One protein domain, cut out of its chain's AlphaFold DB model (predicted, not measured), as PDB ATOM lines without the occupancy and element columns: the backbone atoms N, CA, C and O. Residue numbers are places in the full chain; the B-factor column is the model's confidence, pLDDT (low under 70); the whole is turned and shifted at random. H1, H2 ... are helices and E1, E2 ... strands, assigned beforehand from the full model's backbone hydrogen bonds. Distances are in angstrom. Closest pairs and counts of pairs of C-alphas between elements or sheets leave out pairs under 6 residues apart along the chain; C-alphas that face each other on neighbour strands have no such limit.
ATOM      1  N   ILE A   3     318.068 193.013 304.950       96.19
ATOM      2  CA  ILE A   3     318.685 193.158 303.630       96.19
ATOM      3  C   ILE A   3     320.153 192.761 303.748       96.19
ATOM      4  O   ILE A   3     320.874 193.298 304.588       96.19
ATOM      5  N   TYR A   4     320.577 191.817 302.913       95.88
ATOM      6  CA  TYR A   4     321.977 191.446 302.744       95.88
ATOM      7  C   TYR A   4     322.446 191.958 301.389       95.88
ATOM      8  O   TYR A   4     321.997 191.458 300.361       95.88
ATOM      9  N   SER A   5     323.332 192.946 301.401       95.81
ATOM     10  CA  SER A   5     323.851 193.581 300.191       95.81
ATOM     11  C   SER A   5     325.280 193.132 299.919       95.81
ATOM     12  O   SER A   5     326.108 193.108 300.832       95.81
ATOM     13  N   LYS A   6     325.585 192.816 298.660       96.19
ATOM     14  CA  LYS A   6     326.954 192.557 298.200       96.19
ATOM     15  C   LYS A   6     327.194 193.224 296.853       96.19
ATOM     16  O   LYS A   6     326.339 193.179 295.971       96.19
ATOM     17  N   GLN A   7     328.352 193.863 296.724       95.38
ATOM     18  CA  GLN A   7     328.797 194.493 295.487       95.38
ATOM     19  C   GLN A   7     329.733 193.557 294.725       95.38
ATOM     20  O   GLN A   7     330.562 192.875 295.326       95.38
ATOM     21  N   TYR A   8     329.608 193.561 293.403       94.50
ATOM     22  CA  TYR A   8     330.420 192.789 292.476       94.50
ATOM     23  C   TYR A   8     330.985 193.712 291.407       94.50
ATOM     24  O   TYR A   8     330.283 194.552 290.839       94.50
ATOM     25  N   LEU A   9     332.262 193.514 291.112       93.62
ATOM     26  CA  LEU A   9     332.931 194.117 289.969       93.62
ATOM     27  C   LEU A   9     332.663 193.237 288.741       93.62
ATOM     28  O   LEU A   9     333.189 192.127 288.661       93.62
ATOM     29  N   LYS A  10     331.838 193.705 287.797       87.12
ATOM     30  CA  LYS A  10     331.407 192.943 286.604       87.12
ATOM     31  C   LYS A  10     332.566 192.566 285.673       87.12
ATOM     32  O   LYS A  10     332.423 191.673 284.851       87.12
ATOM     33  N   ASN A  11     333.708 193.245 285.786       87.75
ATOM     34  CA  ASN A  11     334.936 192.921 285.057       87.75
ATOM     35  C   ASN A  11     335.794 191.837 285.739       87.75
ATOM     36  O   ASN A  11     336.748 191.366 285.131       87.75
ATOM     37  N   ILE A  12     335.484 191.467 286.986       90.94
ATOM     38  CA  ILE A  12     336.185 190.420 287.748       90.94
ATOM     39  C   ILE A  12     335.299 189.183 287.898       90.94
ATOM     40  O   ILE A  12     335.764 188.059 287.731       90.94
ATOM     41  N   TYR A  13     334.020 189.382 288.217       91.44
ATOM     42  CA  TYR A  13     333.074 188.300 288.458       91.44
ATOM     43  C   TYR A  13     332.228 188.040 287.217       91.44
ATOM     44  O   TYR A  13     331.498 188.924 286.764       91.44
ATOM     45  N   SER A  14     332.288 186.809 286.705       93.06
ATOM     46  CA  SER A  14     331.376 186.371 285.651       93.06
ATOM     47  C   SER A  14     329.938 186.270 286.184       93.06
ATOM     48  O   SER A  14     329.745 186.055 287.388       93.06
ATOM     49  N   PRO A  15     328.917 186.385 285.318       91.44
ATOM     50  CA  PRO A  15     327.521 186.216 285.720       91.44
ATOM     51  C   PRO A  15     327.252 184.901 286.466       91.44
ATOM     52  O   PRO A  15     326.516 184.898 287.452       91.44
ATOM     53  N   GLU A  16     327.894 183.804 286.059       95.25
ATOM     54  CA  GLU A  16     327.742 182.480 286.671       95.25
ATOM     55  C   GLU A  16     328.307 182.445 288.095       95.25
ATOM     56  O   GLU A  16     327.691 181.871 288.993       95.25
ATOM     57  N   LEU A  17     329.455 183.093 288.330       95.00
ATOM     58  CA  LEU A  17     330.046 183.193 289.667       95.00
ATOM     59  C   LEU A  17     329.183 184.042 290.602       95.00
ATOM     60  O   LEU A  17     329.008 183.687 291.768       95.00
ATOM     61  N   ILE A  18     328.626 185.145 290.092       94.44
ATOM     62  CA  ILE A  18     327.692 185.988 290.847       94.44
ATOM     63  C   ILE A  18     326.441 185.179 291.210       94.44
ATOM     64  O   ILE A  18     326.030 185.174 292.370       94.44
ATOM     65  N   GLN A  19     325.859 184.456 290.248       95.25
ATOM     66  CA  GLN A  19     324.690 183.610 290.487       95.25
ATOM     67  C   GLN A  19     324.979 182.530 291.539       95.25
ATOM     68  O   GLN A  19     324.201 182.378 292.481       95.25
ATOM     69  N   PHE A  20     326.101 181.818 291.417       96.94
ATOM     70  CA  PHE A  20     326.497 180.778 292.367       96.94
ATOM     71  C   PHE A  20     326.630 181.317 293.799       96.94
ATOM     72  O   PHE A  20     326.099 180.724 294.741       96.94
ATOM     73  N   ASP A  21     327.298 182.460 293.972       96.12
ATOM     74  CA  ASP A  21     327.480 183.105 295.278       96.12
ATOM     75  C   ASP A  21     326.138 183.548 295.894       96.12
ATOM     76  O   ASP A  21     325.880 183.316 297.079       96.12
ATOM     77  N   VAL A  22     325.234 184.109 295.083       96.69
ATOM     78  CA  VAL A  22     323.879 184.492 295.516       96.69
ATOM     79  C   VAL A  22     323.056 183.270 295.932       96.69
ATOM     80  O   VAL A  22     322.398 183.295 296.975       96.69
ATOM     81  N   GLU A  23     323.105 182.182 295.163       97.69
ATOM     82  CA  GLU A  23     322.408 180.933 295.489       97.69
ATOM     83  C   GLU A  23     322.938 180.292 296.774       97.69
ATOM     84  O   GLU A  23     322.146 179.827 297.604       97.69
ATOM     85  N   LEU A  24     324.260 180.292 296.972       97.75
ATOM     86  CA  LEU A  24     324.883 179.821 298.208       97.75
ATOM     87  C   LEU A  24     324.371 180.631 299.402       97.75
ATOM     88  O   LEU A  24     323.897 180.056 300.386       97.75
ATOM     89  N   ARG A  25     324.357 181.962 299.280       97.38
ATOM     90  CA  ARG A  25     323.871 182.843 300.343       97.38
ATOM     91  C   ARG A  25     322.391 182.629 300.656       97.38
ATOM     92  O   ARG A  25     321.994 182.636 301.822       97.38
ATOM     93  N   ILE A  26     321.562 182.395 299.641       97.31
ATOM     94  CA  ILE A  26     320.142 182.063 299.824       97.31
ATOM     95  C   ILE A  26     319.972 180.739 300.573       97.31
ATOM     96  O   ILE A  26     319.123 180.655 301.466       97.31
ATOM     97  N   LYS A  27     320.769 179.713 300.248       97.62
ATOM     98  CA  LYS A  27     320.740 178.420 300.952       97.62
ATOM     99  C   LYS A  27     321.100 178.581 302.428       97.62
ATOM    100  O   LYS A  27     320.388 178.044 303.277       97.62
ATOM    101  N   GLU A  28     322.134 179.359 302.740       97.50
ATOM    102  CA  GLU A  28     322.520 179.674 304.124       97.50
ATOM    103  C   GLU A  28     321.391 180.373 304.886       97.50
ATOM    104  O   GLU A  28     321.015 179.940 305.976       97.50
ATOM    105  N   ILE A  29     320.802 181.417 304.295       96.94
ATOM    106  CA  ILE A  29     319.680 182.154 304.890       96.94
ATOM    107  C   ILE A  29     318.514 181.201 305.166       96.94
ATOM    108  O   ILE A  29     317.999 181.164 306.284       96.94
ATOM    109  N   ARG A  30     318.109 180.391 304.179       96.38
ATOM    110  CA  ARG A  30     317.022 179.417 304.353       96.38
ATOM    111  C   ARG A  30     317.313 178.443 305.488       96.38
ATOM    112  O   ARG A  30     316.417 178.194 306.287       96.38
ATOM    113  N   LYS A  31     318.545 177.937 305.584       97.12
ATOM    114  CA  LYS A  31     318.955 177.024 306.655       97.12
ATOM    115  C   LYS A  31     318.796 177.669 308.036       97.12
ATOM    116  O   LYS A  31     318.121 177.089 308.879       97.12
ATOM    117  N   ILE A  32     319.317 178.884 308.225       96.19
ATOM    118  CA  ILE A  32     319.236 179.621 309.502       96.19
ATOM    119  C   ILE A  32     317.780 179.788 309.953       96.19
ATOM    120  O   ILE A  32     317.429 179.502 311.098       96.19
ATOM    121  N   TYR A  33     316.904 180.249 309.056       97.25
ATOM    122  CA  TYR A  33     315.502 180.458 309.418       97.25
ATOM    123  C   TYR A  33     314.746 179.144 309.607       97.25
ATOM    124  O   TYR A  33     313.866 179.077 310.464       97.25
ATOM    125  N   MET A  34     315.087 178.095 308.857       96.75
ATOM    126  CA  MET A  34     314.478 176.778 309.025       96.75
ATOM    127  C   MET A  34     314.815 176.190 310.395       96.75
ATOM    128  O   MET A  34     313.906 175.763 311.100       96.75
ATOM    129  N   GLU A  35     316.081 176.243 310.814       97.12
ATOM    130  CA  GLU A  35     316.515 175.802 312.149       97.12
ATOM    131  C   GLU A  35     315.750 176.539 313.254       97.12
ATOM    132  O   GLU A  35     315.187 175.919 314.157       97.12
ATOM    133  N   LYS A  36     315.615 177.859 313.113       97.00
ATOM    134  CA  LYS A  36     314.837 178.693 314.032       97.00
ATOM    135  C   LYS A  36     313.360 178.305 314.109       97.00
ATOM    136  O   LYS A  36     312.787 178.254 315.196       97.00
ATOM    137  N   ILE A  37     312.723 178.043 312.967       97.06
ATOM    138  CA  ILE A  37     311.334 177.572 312.935       97.06
ATOM    139  C   ILE A  37     311.209 176.217 313.627       97.06
ATOM    140  O   ILE A  37     310.262 176.015 314.386       97.06
ATOM    141  N   GLU A  38     312.149 175.301 313.403       97.75
ATOM    142  CA  GLU A  38     312.126 173.983 314.037       97.75
ATOM    143  C   GLU A  38     312.257 174.068 315.564       97.75
ATOM    144  O   GLU A  38     311.576 173.330 316.279       97.75
ATOM    145  N   GLU A  39     313.046 175.001 316.098       97.81
ATOM    146  CA  GLU A  39     313.091 175.270 317.543       97.81
ATOM    147  C   GLU A  39     311.737 175.747 318.090       97.81
ATOM    148  O   GLU A  39     311.240 175.209 319.085       97.81
ATOM    149  N   ILE A  40     311.104 176.712 317.414       97.69
ATOM    150  CA  ILE A  40     309.786 177.235 317.807       97.69
ATOM    151  C   ILE A  40     308.730 176.123 317.752       97.69
ATOM    152  O   ILE A  40     307.943 175.968 318.691       97.69
ATOM    153  N   LYS A  41     308.738 175.304 316.693       97.56
ATOM    154  CA  LYS A  41     307.844 174.147 316.544       97.56
ATOM    155  C   LYS A  41     308.026 173.135 317.668       97.56
ATOM    156  O   LYS A  41     307.037 172.695 318.249       97.56
ATOM    157  N   LYS A  42     309.269 172.773 318.005       97.88
ATOM    158  CA  LYS A  42     309.562 171.849 319.117       97.88
ATOM    159  C   LYS A  42     308.961 172.351 320.427       97.88
ATOM    160  O   LYS A  42     308.319 171.575 321.135       97.88
ATOM    161  N   TYR A  43     309.125 173.638 320.719       96.75
ATOM    162  CA  TYR A  43     308.544 174.264 321.904       96.75
ATOM    163  C   TYR A  43     307.000 174.229 321.886       96.75
ATOM    164  O   TYR A  43     306.386 173.797 322.864       96.75
ATOM    165  N   LEU A  44     306.361 174.608 320.777       96.69
ATOM    166  CA  LEU A  44     304.898 174.604 320.640       96.69
ATOM    167  C   LEU A  44     304.306 173.193 320.773       96.69
ATOM    168  O   LEU A  44     303.368 172.992 321.542       96.69
ATOM    169  N   ASN A  45     304.916 172.200 320.123       96.75
ATOM    170  CA  ASN A  45     304.523 170.793 320.230       96.75
ATOM    171  C   ASN A  45     304.648 170.272 321.670       96.75
ATOM    172  O   ASN A  45     303.812 169.496 322.134       96.75
ATOM    173  N   TYR A  46     305.687 170.692 322.400       96.12
ATOM    174  CA  TYR A  46     305.818 170.375 323.821       96.12
ATOM    175  C   TYR A  46     304.678 170.989 324.645       96.12
ATOM    176  O   TYR A  46     304.078 170.290 325.463       96.12
ATOM    177  N   ARG A  47     304.343 172.266 324.419       94.56
ATOM    178  CA  ARG A  47     303.244 172.948 325.128       94.56
ATOM    179  C   ARG A  47     301.891 172.309 324.843       94.56
ATOM    180  O   ARG A  47     301.127 172.109 325.780       94.56
ATOM    181  N   GLN A  48     301.636 171.931 323.594       95.00
ATOM    182  CA  GLN A  48     300.395 171.274 323.188       95.00
ATOM    183  C   GLN A  48     300.203 169.939 323.915       95.00
ATOM    184  O   GLN A  48     299.140 169.686 324.463       95.00
ATOM    185  N   LYS A  49     301.262 169.124 324.032       95.56
ATOM    186  CA  LYS A  49     301.241 167.859 324.795       95.56
ATOM    187  C   LYS A  49     301.040 168.039 326.304       95.56
ATOM    188  O   LYS A  49     300.773 167.062 326.999       95.56
ATOM    189  N   LYS A  50     301.244 169.248 326.833       94.69
ATOM    190  CA  LYS A  50     301.158 169.567 328.267       94.69
ATOM    191  C   LYS A  50     299.831 170.196 328.675       94.69
ATOM    192  O   LYS A  50     299.660 170.483 329.857       94.69
ATOM    193  N   THR A  51     298.914 170.406 327.739       93.31
ATOM    194  CA  THR A  51     297.584 170.939 328.020       93.31
ATOM    195  C   THR A  51     296.507 169.989 327.505       93.31
ATOM    196  O   THR A  51     296.706 169.288 326.518       93.31
ATOM    197  N   SER A  52     295.366 169.960 328.184       94.38
ATOM    198  CA  SER A  52     294.129 169.335 327.702       94.38
ATOM    199  C   SER A  52     293.093 170.378 327.266       94.38
ATOM    200  O   SER A  52     292.008 170.015 326.815       94.38
ATOM    201  N   ASP A  53     293.414 171.670 327.391       95.56
ATOM    202  CA  ASP A  53     292.532 172.767 327.008       95.56
ATOM    203  C   ASP A  53     292.502 172.922 325.480       95.56
ATOM    204  O   ASP A  53     293.481 173.335 324.850       95.56
ATOM    205  N   LEU A  54     291.348 172.612 324.887       94.44
ATOM    206  CA  LEU A  54     291.110 172.701 323.446       94.44
ATOM    207  C   LEU A  54     291.315 174.116 322.889       94.44
ATOM    208  O   LEU A  54     291.749 174.265 321.746       94.44
ATOM    209  N   SER A  55     291.031 175.162 323.666       94.44
ATOM    210  CA  SER A  55     291.233 176.547 323.231       94.44
ATOM    211  C   SER A  55     292.722 176.871 323.078       94.44
ATOM    212  O   SER A  55     293.131 177.454 322.070       94.44
ATOM    213  N   ILE A  56     293.545 176.397 324.019       94.88
ATOM    214  CA  ILE A  56     295.006 176.519 323.981       94.88
ATOM    215  C   ILE A  56     295.582 175.705 322.820       94.88
ATOM    216  O   ILE A  56     296.424 176.215 322.079       94.88
ATOM    217  N   ILE A  57     295.116 174.469 322.631       95.88
ATOM    218  CA  ILE A  57     295.541 173.592 321.529       95.88
ATOM    219  C   ILE A  57     295.274 174.272 320.180       95.88
ATOM    220  O   ILE A  57     296.205 174.446 319.393       95.88
ATOM    221  N   ASN A  58     294.053 174.766 319.960       95.69
ATOM    222  CA  ASN A  58     293.684 175.478 318.734       95.69
ATOM    223  C   ASN A  58     294.534 176.737 318.505       95.69
ATOM    224  O   ASN A  58     294.842 177.096 317.367       95.69
ATOM    225  N   LYS A  59     294.907 177.446 319.577       95.81
ATOM    226  CA  LYS A  59     295.772 178.627 319.481       95.81
ATOM    227  C   LYS A  59     297.197 178.248 319.084       95.81
ATOM    228  O   LYS A  59     297.784 178.918 318.236       95.81
ATOM    229  N   ILE A  60     297.726 177.164 319.650       97.00
ATOM    230  CA  ILE A  60     299.032 176.608 319.279       97.00
ATOM    231  C   ILE A  60     299.056 176.217 317.800       97.00
ATOM    232  O   ILE A  60     299.996 176.604 317.107       97.00
ATOM    233  N   ASP A  61     298.024 175.535 317.300       96.81
ATOM    234  CA  ASP A  61     297.951 175.123 315.892       96.81
ATOM    235  C   ASP A  61     298.002 176.321 314.938       96.81
ATOM    236  O   ASP A  61     298.771 176.329 313.973       96.81
ATOM    237  N   LYS A  62     297.265 177.395 315.251       97.12
ATOM    238  CA  LYS A  62     297.300 178.631 314.456       97.12
ATOM    239  C   LYS A  62     298.667 179.317 314.492       97.12
ATOM    240  O   LYS A  62     299.129 179.822 313.470       97.12
ATOM    241  N   ILE A  63     299.336 179.326 315.646       96.94
ATOM    242  CA  ILE A  63     300.690 179.883 315.777       96.94
ATOM    243  C   ILE A  63     301.696 179.036 314.983       96.94
ATOM    244  O   ILE A  63     302.545 179.594 314.286       96.94
ATOM    245  N   LEU A  64     301.600 177.705 315.045       96.62
ATOM    246  CA  LEU A  64     302.433 176.783 314.264       96.62
ATOM    247  C   LEU A  64     302.285 177.032 312.761       96.62
ATOM    248  O   LEU A  64     303.291 177.127 312.046       96.62
ATOM    249  N   GLU A  65     301.046 177.165 312.290       96.69
ATOM    250  CA  GLU A  65     300.739 177.497 310.902       96.69
ATOM    251  C   GLU A  65     301.343 178.854 310.518       96.69
ATOM    252  O   GLU A  65     302.039 178.959 309.504       96.69
ATOM    253  N   ALA A  66     301.143 179.878 311.353       97.00
ATOM    254  CA  ALA A  66     301.661 181.219 311.119       97.00
ATOM    255  C   ALA A  66     303.191 181.235 311.012       97.00
ATOM    256  O   ALA A  66     303.719 181.739 310.022       97.00
ATOM    257  N   VAL A  67     303.909 180.632 311.964       96.12
ATOM    258  CA  VAL A  67     305.381 180.571 311.947       96.12
ATOM    259  C   VAL A  67     305.876 179.830 310.709       96.12
ATOM    260  O   VAL A  67     306.713 180.354 309.976       96.12
ATOM    261  N   THR A  68     305.329 178.643 310.435       95.25
ATOM    262  CA  THR A  68     305.760 177.806 309.302       95.25
ATOM    263  C   THR A  68     305.497 178.484 307.960       95.25
ATOM    264  O   THR A  68     306.302 178.354 307.034       95.25
ATOM    265  N   SER A  69     304.413 179.257 307.861       96.25
ATOM    266  CA  SER A  69     304.042 179.954 306.631       96.25
ATOM    267  C   SER A  69     305.040 181.030 306.193       96.25
ATOM    268  O   SER A  69     305.058 181.390 305.020       96.25
ATOM    269  N   ILE A  70     305.891 181.538 307.097       95.75
ATOM    270  CA  ILE A  70     306.844 182.611 306.773       95.75
ATOM    271  C   ILE A  70     307.881 182.128 305.755       95.75
ATOM    272  O   ILE A  70     308.153 182.835 304.794       95.75
ATOM    273  N   ILE A  71     308.440 180.923 305.929       93.44
ATOM    274  CA  ILE A  71     309.484 180.391 305.026       93.44
ATOM    275  C   ILE A  71     308.899 179.841 303.721       93.44
ATOM    276  O   ILE A  71     309.589 179.830 302.696       93.44
ATOM    277  N   SER A  72     307.646 179.377 303.747       91.69
ATOM    278  CA  SER A  72     306.939 178.925 302.544       91.69
ATOM    279  C   SER A  72     306.330 180.073 301.735       91.69
ATOM    280  O   SER A  72     305.903 179.847 300.602       91.69
ATOM    281  N   ASP A  73     306.320 181.301 302.263       94.25
ATOM    282  CA  ASP A  73     305.881 182.476 301.518       94.25
ATOM    283  C   ASP A  73     306.796 182.713 300.308       94.25
ATOM    284  O   ASP A  73     308.025 182.772 300.420       94.25
ATOM    285  N   LYS A  74     306.198 182.919 299.131       92.38
ATOM    286  CA  LYS A  74     306.929 183.260 297.899       92.38
ATOM    287  C   LYS A  74     307.773 184.530 298.043       92.38
ATOM    288  O   LYS A  74     308.743 184.715 297.317       92.38
ATOM    289  N   ASN A  75     307.393 185.415 298.960       93.81
ATOM    290  CA  ASN A  75     308.084 186.658 299.255       93.81
ATOM    291  C   ASN A  75     309.145 186.503 300.344       93.81
ATOM    292  O   ASN A  75     309.810 187.497 300.624       93.81
ATOM    293  N   PHE A  76     309.313 185.327 300.959       96.69
ATOM    294  CA  PHE A  76     310.274 185.120 302.046       96.69
ATOM    295  C   PHE A  76     311.670 185.635 301.682       96.69
ATOM    296  O   PHE A  76     312.302 186.328 302.475       96.69
ATOM    297  N   ILE A  77     312.115 185.359 300.454       96.94
ATOM    298  CA  ILE A  77     313.343 185.904 299.880       96.94
ATOM    299  C   ILE A  77     313.005 186.618 298.574       96.94
ATOM    300  O   ILE A  77     312.360 186.042 297.698       96.94
ATOM    301  N   LYS A  78     313.483 187.852 298.425       96.81
ATOM    302  CA  LYS A  78     313.488 188.597 297.162       96.81
ATOM    303  C   LYS A  78     314.911 189.011 296.827       96.81
ATOM    304  O   LYS A  78     315.660 189.404 297.713       96.81
ATOM    305  N   ILE A  79     315.259 188.947 295.551       96.19
ATOM    306  CA  ILE A  79     316.558 189.389 295.046       96.19
ATOM    307  C   ILE A  79     316.326 190.678 294.268       96.19
ATOM    308  O   ILE A  79     315.399 190.753 293.460       96.19
ATOM    309  N   LYS A  80     317.152 191.690 294.512       95.69
ATOM    310  CA  LYS A  80     317.156 192.933 293.746       95.69
ATOM    311  C   LYS A  80     318.563 193.201 293.241       95.69
ATOM    312  O   LYS A  80     319.502 193.237 294.027       95.69
ATOM    313  N   THR A  81     318.683 193.427 291.942       93.56
ATOM    314  CA  THR A  81     319.946 193.786 291.297       93.56
ATOM    315  C   THR A  81     319.935 195.270 290.965       93.56
ATOM    316  O   THR A  81     318.930 195.800 290.490       93.56
ATOM    317  N   LEU A  82     321.038 195.951 291.251       91.31
ATOM    318  CA  LEU A  82     321.217 197.385 291.073       91.31
ATOM    319  C   LEU A  82     322.558 197.643 290.389       91.31
ATOM    320  O   LEU A  82     323.590 197.172 290.857       91.31
ATOM    321  N   ASP A  83     322.560 198.437 289.324       86.69
ATOM    322  CA  ASP A  83     323.796 198.949 288.739       86.69
ATOM    323  C   ASP A  83     324.176 200.251 289.441       86.69
ATOM    324  O   ASP A  83     323.497 201.265 289.304       86.69
ATOM    325  N   ILE A  84     325.241 200.204 290.244       85.94
ATOM    326  CA  ILE A  84     325.664 201.343 291.075       85.94
ATOM    327  C   ILE A  84     326.518 202.313 290.274       85.94
ATOM    328  O   ILE A  84     326.444 203.524 290.463       85.94
ATOM    329  N   SER A  85     327.365 201.784 289.395       81.88
ATOM    330  CA  SER A  85     328.226 202.601 288.552       81.88
ATOM    331  C   SER A  85     328.512 201.868 287.256       81.88
ATOM    332  O   SER A  85     329.161 200.821 287.256       81.88
ATOM    333  N   ILE A  86     328.036 202.448 286.155       74.31
ATOM    334  CA  ILE A  86     328.302 201.961 284.800       74.31
ATOM    335  C   ILE A  86     329.798 202.124 284.492       74.31
ATOM    336  O   ILE A  86     330.437 201.172 284.064       74.31
ATOM    337  N   GLU A  87     330.381 203.283 284.816       76.88
ATOM    338  CA  GLU A  87     331.805 203.569 284.581       76.88
ATOM    339  C   GLU A  87     332.744 202.632 285.348       76.88
ATOM    340  O   GLU A  87     333.754 202.182 284.812       76.88
ATOM    341  N   LYS A  88     332.410 202.304 286.602       77.44
ATOM    342  CA  LYS A  88     333.227 201.413 287.439       77.44
ATOM    343  C   LYS A  88     332.852 199.939 287.289       77.44
ATOM    344  O   LYS A  88     333.442 199.107 287.971       77.44
ATOM    345  N   ASN A  89     331.887 199.611 286.426       87.19
ATOM    346  CA  ASN A  89     331.370 198.255 286.251       87.19
ATOM    347  C   ASN A  89     330.948 197.597 287.580       87.19
ATOM    348  O   ASN A  89     331.205 196.416 287.802       87.19
ATOM    349  N   ILE A  90     330.306 198.354 288.478       91.06
ATOM    350  CA  ILE A  90     329.868 197.853 289.790       91.06
ATOM    351  C   ILE A  90     328.377 197.520 289.752       91.06
ATOM    352  O   ILE A  90     327.537 198.383 289.479       91.06
ATOM    353  N   MET A  91     328.063 196.279 290.110       93.44
ATOM    354  CA  MET A  91     326.717 195.792 290.406       93.44
ATOM    355  C   MET A  91     326.562 195.581 291.911       93.44
ATOM    356  O   MET A  91     327.505 195.161 292.574       93.44
ATOM    357  N   GLN A  92     325.374 195.805 292.451       94.44
ATOM    358  CA  GLN A  92     324.970 195.355 293.778       94.44
ATOM    359  C   GLN A  92     323.815 194.377 293.663       94.44
ATOM    360  O   GLN A  92     322.886 194.579 292.881       94.44
ATOM    361  N   ILE A  93     323.870 193.331 294.478       96.56
ATOM    362  CA  ILE A  93     322.759 192.417 294.688       96.56
ATOM    363  C   ILE A  93     322.327 192.523 296.143       96.56
ATOM    364  O   ILE A  93     323.130 192.336 297.059       96.56
ATOM    365  N   ASP A  94     321.046 192.807 296.328       97.50
ATOM    366  CA  ASP A  94     320.367 192.799 297.611       97.50
ATOM    367  C   ASP A  94     319.524 191.532 297.727       97.50
ATOM    368  O   ASP A  94     318.611 191.296 296.932       97.50
ATOM    369  N   ILE A  95     319.791 190.733 298.756       97.94
ATOM    370  CA  ILE A  95     318.931 189.630 299.182       97.94
ATOM    371  C   ILE A  95     318.072 190.144 300.335       97.94
ATOM    372  O   ILE A  95     318.542 190.348 301.457       97.94
ATOM    373  N   ILE A  96     316.798 190.368 300.045       97.94
ATOM    374  CA  ILE A  96     315.797 190.882 300.973       97.94
ATOM    375  C   ILE A  96     315.076 189.695 301.605       97.94
ATOM    376  O   ILE A  96     314.432 188.911 300.908       97.94
ATOM    377  N   VAL A  97     315.145 189.585 302.929       97.94
ATOM    378  CA  VAL A  97     314.480 188.539 303.709       97.94
ATOM    379  C   VAL A  97     313.272 189.120 304.433       97.94
ATOM    380  O   VAL A  97     313.398 189.954 305.341       97.94
ATOM    381  N   ASN A  98     312.086 188.670 304.043       97.50
ATOM    382  CA  ASN A  98     310.836 189.018 304.700       97.50
ATOM    383  C   ASN A  98     310.589 188.057 305.860       97.50
ATOM    384  O   ASN A  98     310.191 186.914 305.691       97.50
ATOM    385  N   THR A  99     310.856 188.550 307.064       96.81
ATOM    386  CA  THR A  99     310.777 187.799 308.322       96.81
ATOM    387  C   THR A  99     309.370 187.744 308.926       96.81
ATOM    388  O   THR A  99     309.194 187.207 310.019       96.81
ATOM    389  N   ILE A 100     308.386 188.311 308.226       96.44
ATOM    390  CA  ILE A 100     306.968 188.359 308.583       96.44
ATOM    391  C   ILE A 100     306.124 188.077 307.343       96.44
ATOM    392  O   ILE A 100     306.556 188.364 306.224       96.44
ATOM    393  N   ASN A 101     304.906 187.596 307.554       95.94
ATOM    394  CA  ASN A 101     303.856 187.551 306.544       95.94
ATOM    395  C   ASN A 101     302.492 187.852 307.184       95.94
ATOM    396  O   ASN A 101     302.399 188.095 308.385       95.94
ATOM    397  N   GLU A 102     301.425 187.833 306.386       94.81
ATOM    398  CA  GLU A 102     300.071 188.155 306.852       94.81
ATOM    399  C   GLU A 102     299.640 187.319 308.069       94.81
ATOM    400  O   GLU A 102     299.130 187.867 309.046       94.81
ATOM    401  N   LYS A 103     299.915 186.007 308.059       95.75
ATOM    402  CA  LYS A 103     299.568 185.111 309.171       95.75
ATOM    403  C   LYS A 103     300.396 185.411 310.415       95.75
ATOM    404  O   LYS A 103     299.858 185.447 311.516       95.75
ATOM    405  N   SER A 104     301.698 185.653 310.266       95.44
ATOM    406  CA  SER A 104     302.585 185.928 311.399       95.44
ATOM    407  C   SER A 104     302.297 187.276 312.061       95.44
ATOM    408  O   SER A 104     302.453 187.408 313.276       95.44
ATOM    409  N   VAL A 105     301.823 188.260 311.289       94.94
ATOM    410  CA  VAL A 105     301.430 189.588 311.784       94.94
ATOM    411  C   VAL A 105     300.265 189.497 312.769       94.94
ATOM    412  O   VAL A 105     300.303 190.178 313.792       94.94
ATOM    413  N   GLN A 106     299.293 188.605 312.537       93.69
ATOM    414  CA  GLN A 106     298.162 188.382 313.455       93.69
ATOM    415  C   GLN A 106     298.610 187.976 314.868       93.69
ATOM    416  O   GLN A 106     297.924 188.257 315.846       93.69
ATOM    417  N   PHE A 107     299.785 187.354 314.976       94.06
ATOM    418  CA  PHE A 107     300.384 186.901 316.231       94.06
ATOM    419  C   PHE A 107     301.595 187.752 316.651       94.06
ATOM    420  O   PHE A 107     302.320 187.384 317.576       94.06
ATOM    421  N   ASN A 108     301.854 188.881 315.977       93.81
ATOM    422  CA  ASN A 108     303.026 189.736 316.207       93.81
ATOM    423  C   ASN A 108     304.362 188.951 316.202       93.81
ATOM    424  O   ASN A 108     305.277 189.204 317.001       93.81
ATOM    425  N   LEU A 109     304.457 187.957 315.315       95.12
ATOM    426  CA  LEU A 109     305.618 187.086 315.166       95.12
ATOM    427  C   LEU A 109     306.491 187.595 314.028       95.12
ATOM    428  O   LEU A 109     306.048 187.704 312.884       95.12
ATOM    429  N   ASP A 110     307.749 187.870 314.359       96.69
ATOM    430  CA  ASP A 110     308.761 188.336 313.420       96.69
ATOM    431  C   ASP A 110     310.050 187.550 313.637       96.69
ATOM    432  O   ASP A 110     310.678 187.653 314.696       96.69
ATOM    433  N   LEU A 111     310.443 186.783 312.617       96.44
ATOM    434  CA  LEU A 111     311.639 185.946 312.652       96.44
ATOM    435  C   LEU A 111     312.938 186.755 312.710       96.44
ATOM    436  O   LEU A 111     313.992 186.153 312.902       96.44
ATOM    437  N   LYS A 112     312.912 188.089 312.590       95.94
ATOM    438  CA  LYS A 112     314.105 188.911 312.851       95.94
ATOM    439  C   LYS A 112     314.524 188.860 314.325       95.94
ATOM    440  O   LYS A 112     315.709 188.961 314.616       95.94
ATOM    441  N   ASN A 113     313.568 188.701 315.247       95.94
ATOM    442  CA  ASN A 113     313.832 188.658 316.691       95.94
ATOM    443  C   ASN A 113     314.438 187.307 317.061       95.94
ATOM    444  O   ASN A 113     314.143 186.329 316.385       95.94
ATOM    445  N   ASN A 114     315.252 187.201 318.110       95.19
ATOM    446  CA  ASN A 114     315.828 185.908 318.503       95.19
ATOM    447  C   ASN A 114     314.734 184.880 318.897       95.19
ATOM    448  O   ASN A 114     313.586 185.243 319.158       95.19
ATOM    449  N   THR A 115     315.076 183.586 318.904       96.25
ATOM    450  CA  THR A 115     314.110 182.502 319.174       96.25
ATOM    451  C   THR A 115     313.424 182.659 320.537       96.25
ATOM    452  O   THR A 115     312.215 182.452 320.639       96.25
ATOM    453  N   LEU A 116     314.163 183.059 321.576       95.56
ATOM    454  CA  LEU A 116     313.640 183.192 322.939       95.56
ATOM    455  C   LEU A 116     312.609 184.319 323.053       95.56
ATOM    456  O   LEU A 116     311.562 184.115 323.666       95.56
ATOM    457  N   ASP A 117     312.842 185.461 322.408       96.69
ATOM    458  CA  ASP A 117     311.887 186.575 322.370       96.69
ATOM    459  C   ASP A 117     310.580 186.161 321.692       96.69
ATOM    460  O   ASP A 117     309.488 186.524 322.135       96.69
ATOM    461  N   ILE A 118     310.679 185.378 320.614       96.56
ATOM    462  CA  ILE A 118     309.509 184.847 319.908       96.56
ATOM    463  C   ILE A 118     308.744 183.881 320.818       96.56
ATOM    464  O   ILE A 118     307.530 184.012 320.959       96.56
ATOM    465  N   ILE A 119     309.440 182.954 321.480       96.06
ATOM    466  CA  ILE A 119     308.836 182.017 322.438       96.06
ATOM    467  C   ILE A 119     308.175 182.766 323.605       96.06
ATOM    468  O   ILE A 119     307.074 182.409 324.022       96.06
ATOM    469  N   SER A 120     308.801 183.822 324.122       95.31
ATOM    470  CA  SER A 120     308.237 184.668 325.180       95.31
ATOM    471  C   SER A 120     306.927 185.330 324.735       95.31
ATOM    472  O   SER A 120     305.905 185.225 325.418       95.31
ATOM    473  N   LYS A 121     306.899 185.907 323.526       94.75
ATOM    474  CA  LYS A 121     305.674 186.467 322.932       94.75
ATOM    475  C   LYS A 121     304.584 185.414 322.754       94.75
ATOM    476  O   LYS A 121     303.433 185.671 323.093       94.75
ATOM    477  N   ILE A 122     304.938 184.231 322.262       95.31
ATOM    478  CA  ILE A 122     304.009 183.107 322.112       95.31
ATOM    479  C   ILE A 122     303.410 182.711 323.471       95.31
ATOM    480  O   ILE A 122     302.194 182.569 323.574       95.31
ATOM    481  N   ASN A 123     304.229 182.595 324.525       93.38
ATOM    482  CA  ASN A 123     303.749 182.299 325.879       93.38
ATOM    483  C   ASN A 123     302.704 183.316 326.343       93.38
ATOM    484  O   ASN A 123     301.644 182.911 326.802       93.38
ATOM    485  N   SER A 124     302.978 184.614 326.176       92.94
ATOM    486  CA  SER A 124     302.055 185.684 326.588       92.94
ATOM    487  C   SER A 124     300.711 185.661 325.859       92.94
ATOM    488  O   SER A 124     299.751 186.261 326.321       92.94
ATOM    489  N   GLN A 125     300.651 184.995 324.705       88.62
ATOM    490  CA  GLN A 125     299.419 184.827 323.952       88.62
ATOM    491  C   GLN A 125     298.697 183.544 324.355       88.62
ATOM    492  O   GLN A 125     297.482 183.494 324.263       88.62
ATOM    493  N   ILE A 126     299.403 182.480 324.724       87.69
ATOM    494  CA  ILE A 126     298.774 181.190 325.039       87.69
ATOM    495  C   ILE A 126     298.250 181.130 326.484       87.69
ATOM    496  O   ILE A 126     297.313 180.377 326.741       87.69
ATOM    497  N   LEU A 127     298.872 181.879 327.399       72.69
ATOM    498  CA  LEU A 127     298.402 182.086 328.774       72.69
ATOM    499  C   LEU A 127     297.170 182.999 328.804       72.69
ATOM    500  O   LEU A 127     296.326 182.762 329.693       72.69
TER     501      LEU A 127
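This is residues 3 to 127 of the 127 residues of an uncharacterized protein of Fusobacterium pseudoperiodonticum (UniProt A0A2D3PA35). A three-stranded antiparallel sheet, E1 - E3 - E2, makes one end of a rod; the first part of the long helix H1 covers one face of it, and the other face is bare. H1 runs on to the other end, where H2 folds back beside it and H4 packs on both, with the short H3 on H2. The printed part has 125 residues, with four named helices and three named strands that follow each other along the chain as E1 H1 H2 E2 E3 H3 H4; the class is mixed, helices and strands. It is loose, with a radius of gyration of the C-alphas of 19.0 A, and spans 66 by 22 by 21 A.

E1 is residues 3 to 9, from C-alpha 3 at (318.685, 193.158, 303.630); E3 is residues 90 to 97, and E2 is residues 77 to 85, 25.1 A long. H1, residues 15 to 49, is 50.5 A long and begins at C-alpha 15 at (327.521, 186.216, 285.720). H2 is residues 54 to 72, 26.9 A; H3 is residues 102 to 106; H4 is residues 115 to 126, ending at C-alpha 126 at (298.774, 181.190, 325.039).

Across E1 and E3, N 6 and O 93 are within hydrogen-bond range at 3.0 A; across the hairpin E2 and E3, N 80 and O 94 are at 2.9 A. H1 is on the sheet, over E3, at a height of 10.4 A, along the strands at 13 degrees on the local plane. E1, H1 H2 and E2 form a split strand-helix-strand unit, two strands running the same way with E3 between, its crossover right-handed. H1 and H2, a helical hairpin, touch at a shallow tilt of 5 degrees, opposite ways; their closest C-alphas, of Gln 48 and Ile 57, are 5.6 A apart. H1, H2 and H4 form an up and down bundle, each running against the one before. With residues 36 to 43 alone, H1 touches H4 at a steep tilt of 40 degrees, closest at the C-alphas of Lys 36 and Thr 115, 6.4 A. H2 touches H3, closest at the C-alphas of Ala 66 and Ser 104, 4.8 A. Every O i to N i+4 pair is within hydrogen-bond range in H1 and H4, against 12 of 15 in H2 and 0 of 1 in H3, where 1 of 2 O i to N i+3 pairs is.

The C-alphas farthest apart, of Ser 52 and Glu 87, are 66.7 A apart. The printed part has no cut and no long link, and no printed residue is under 70 in pLDDT.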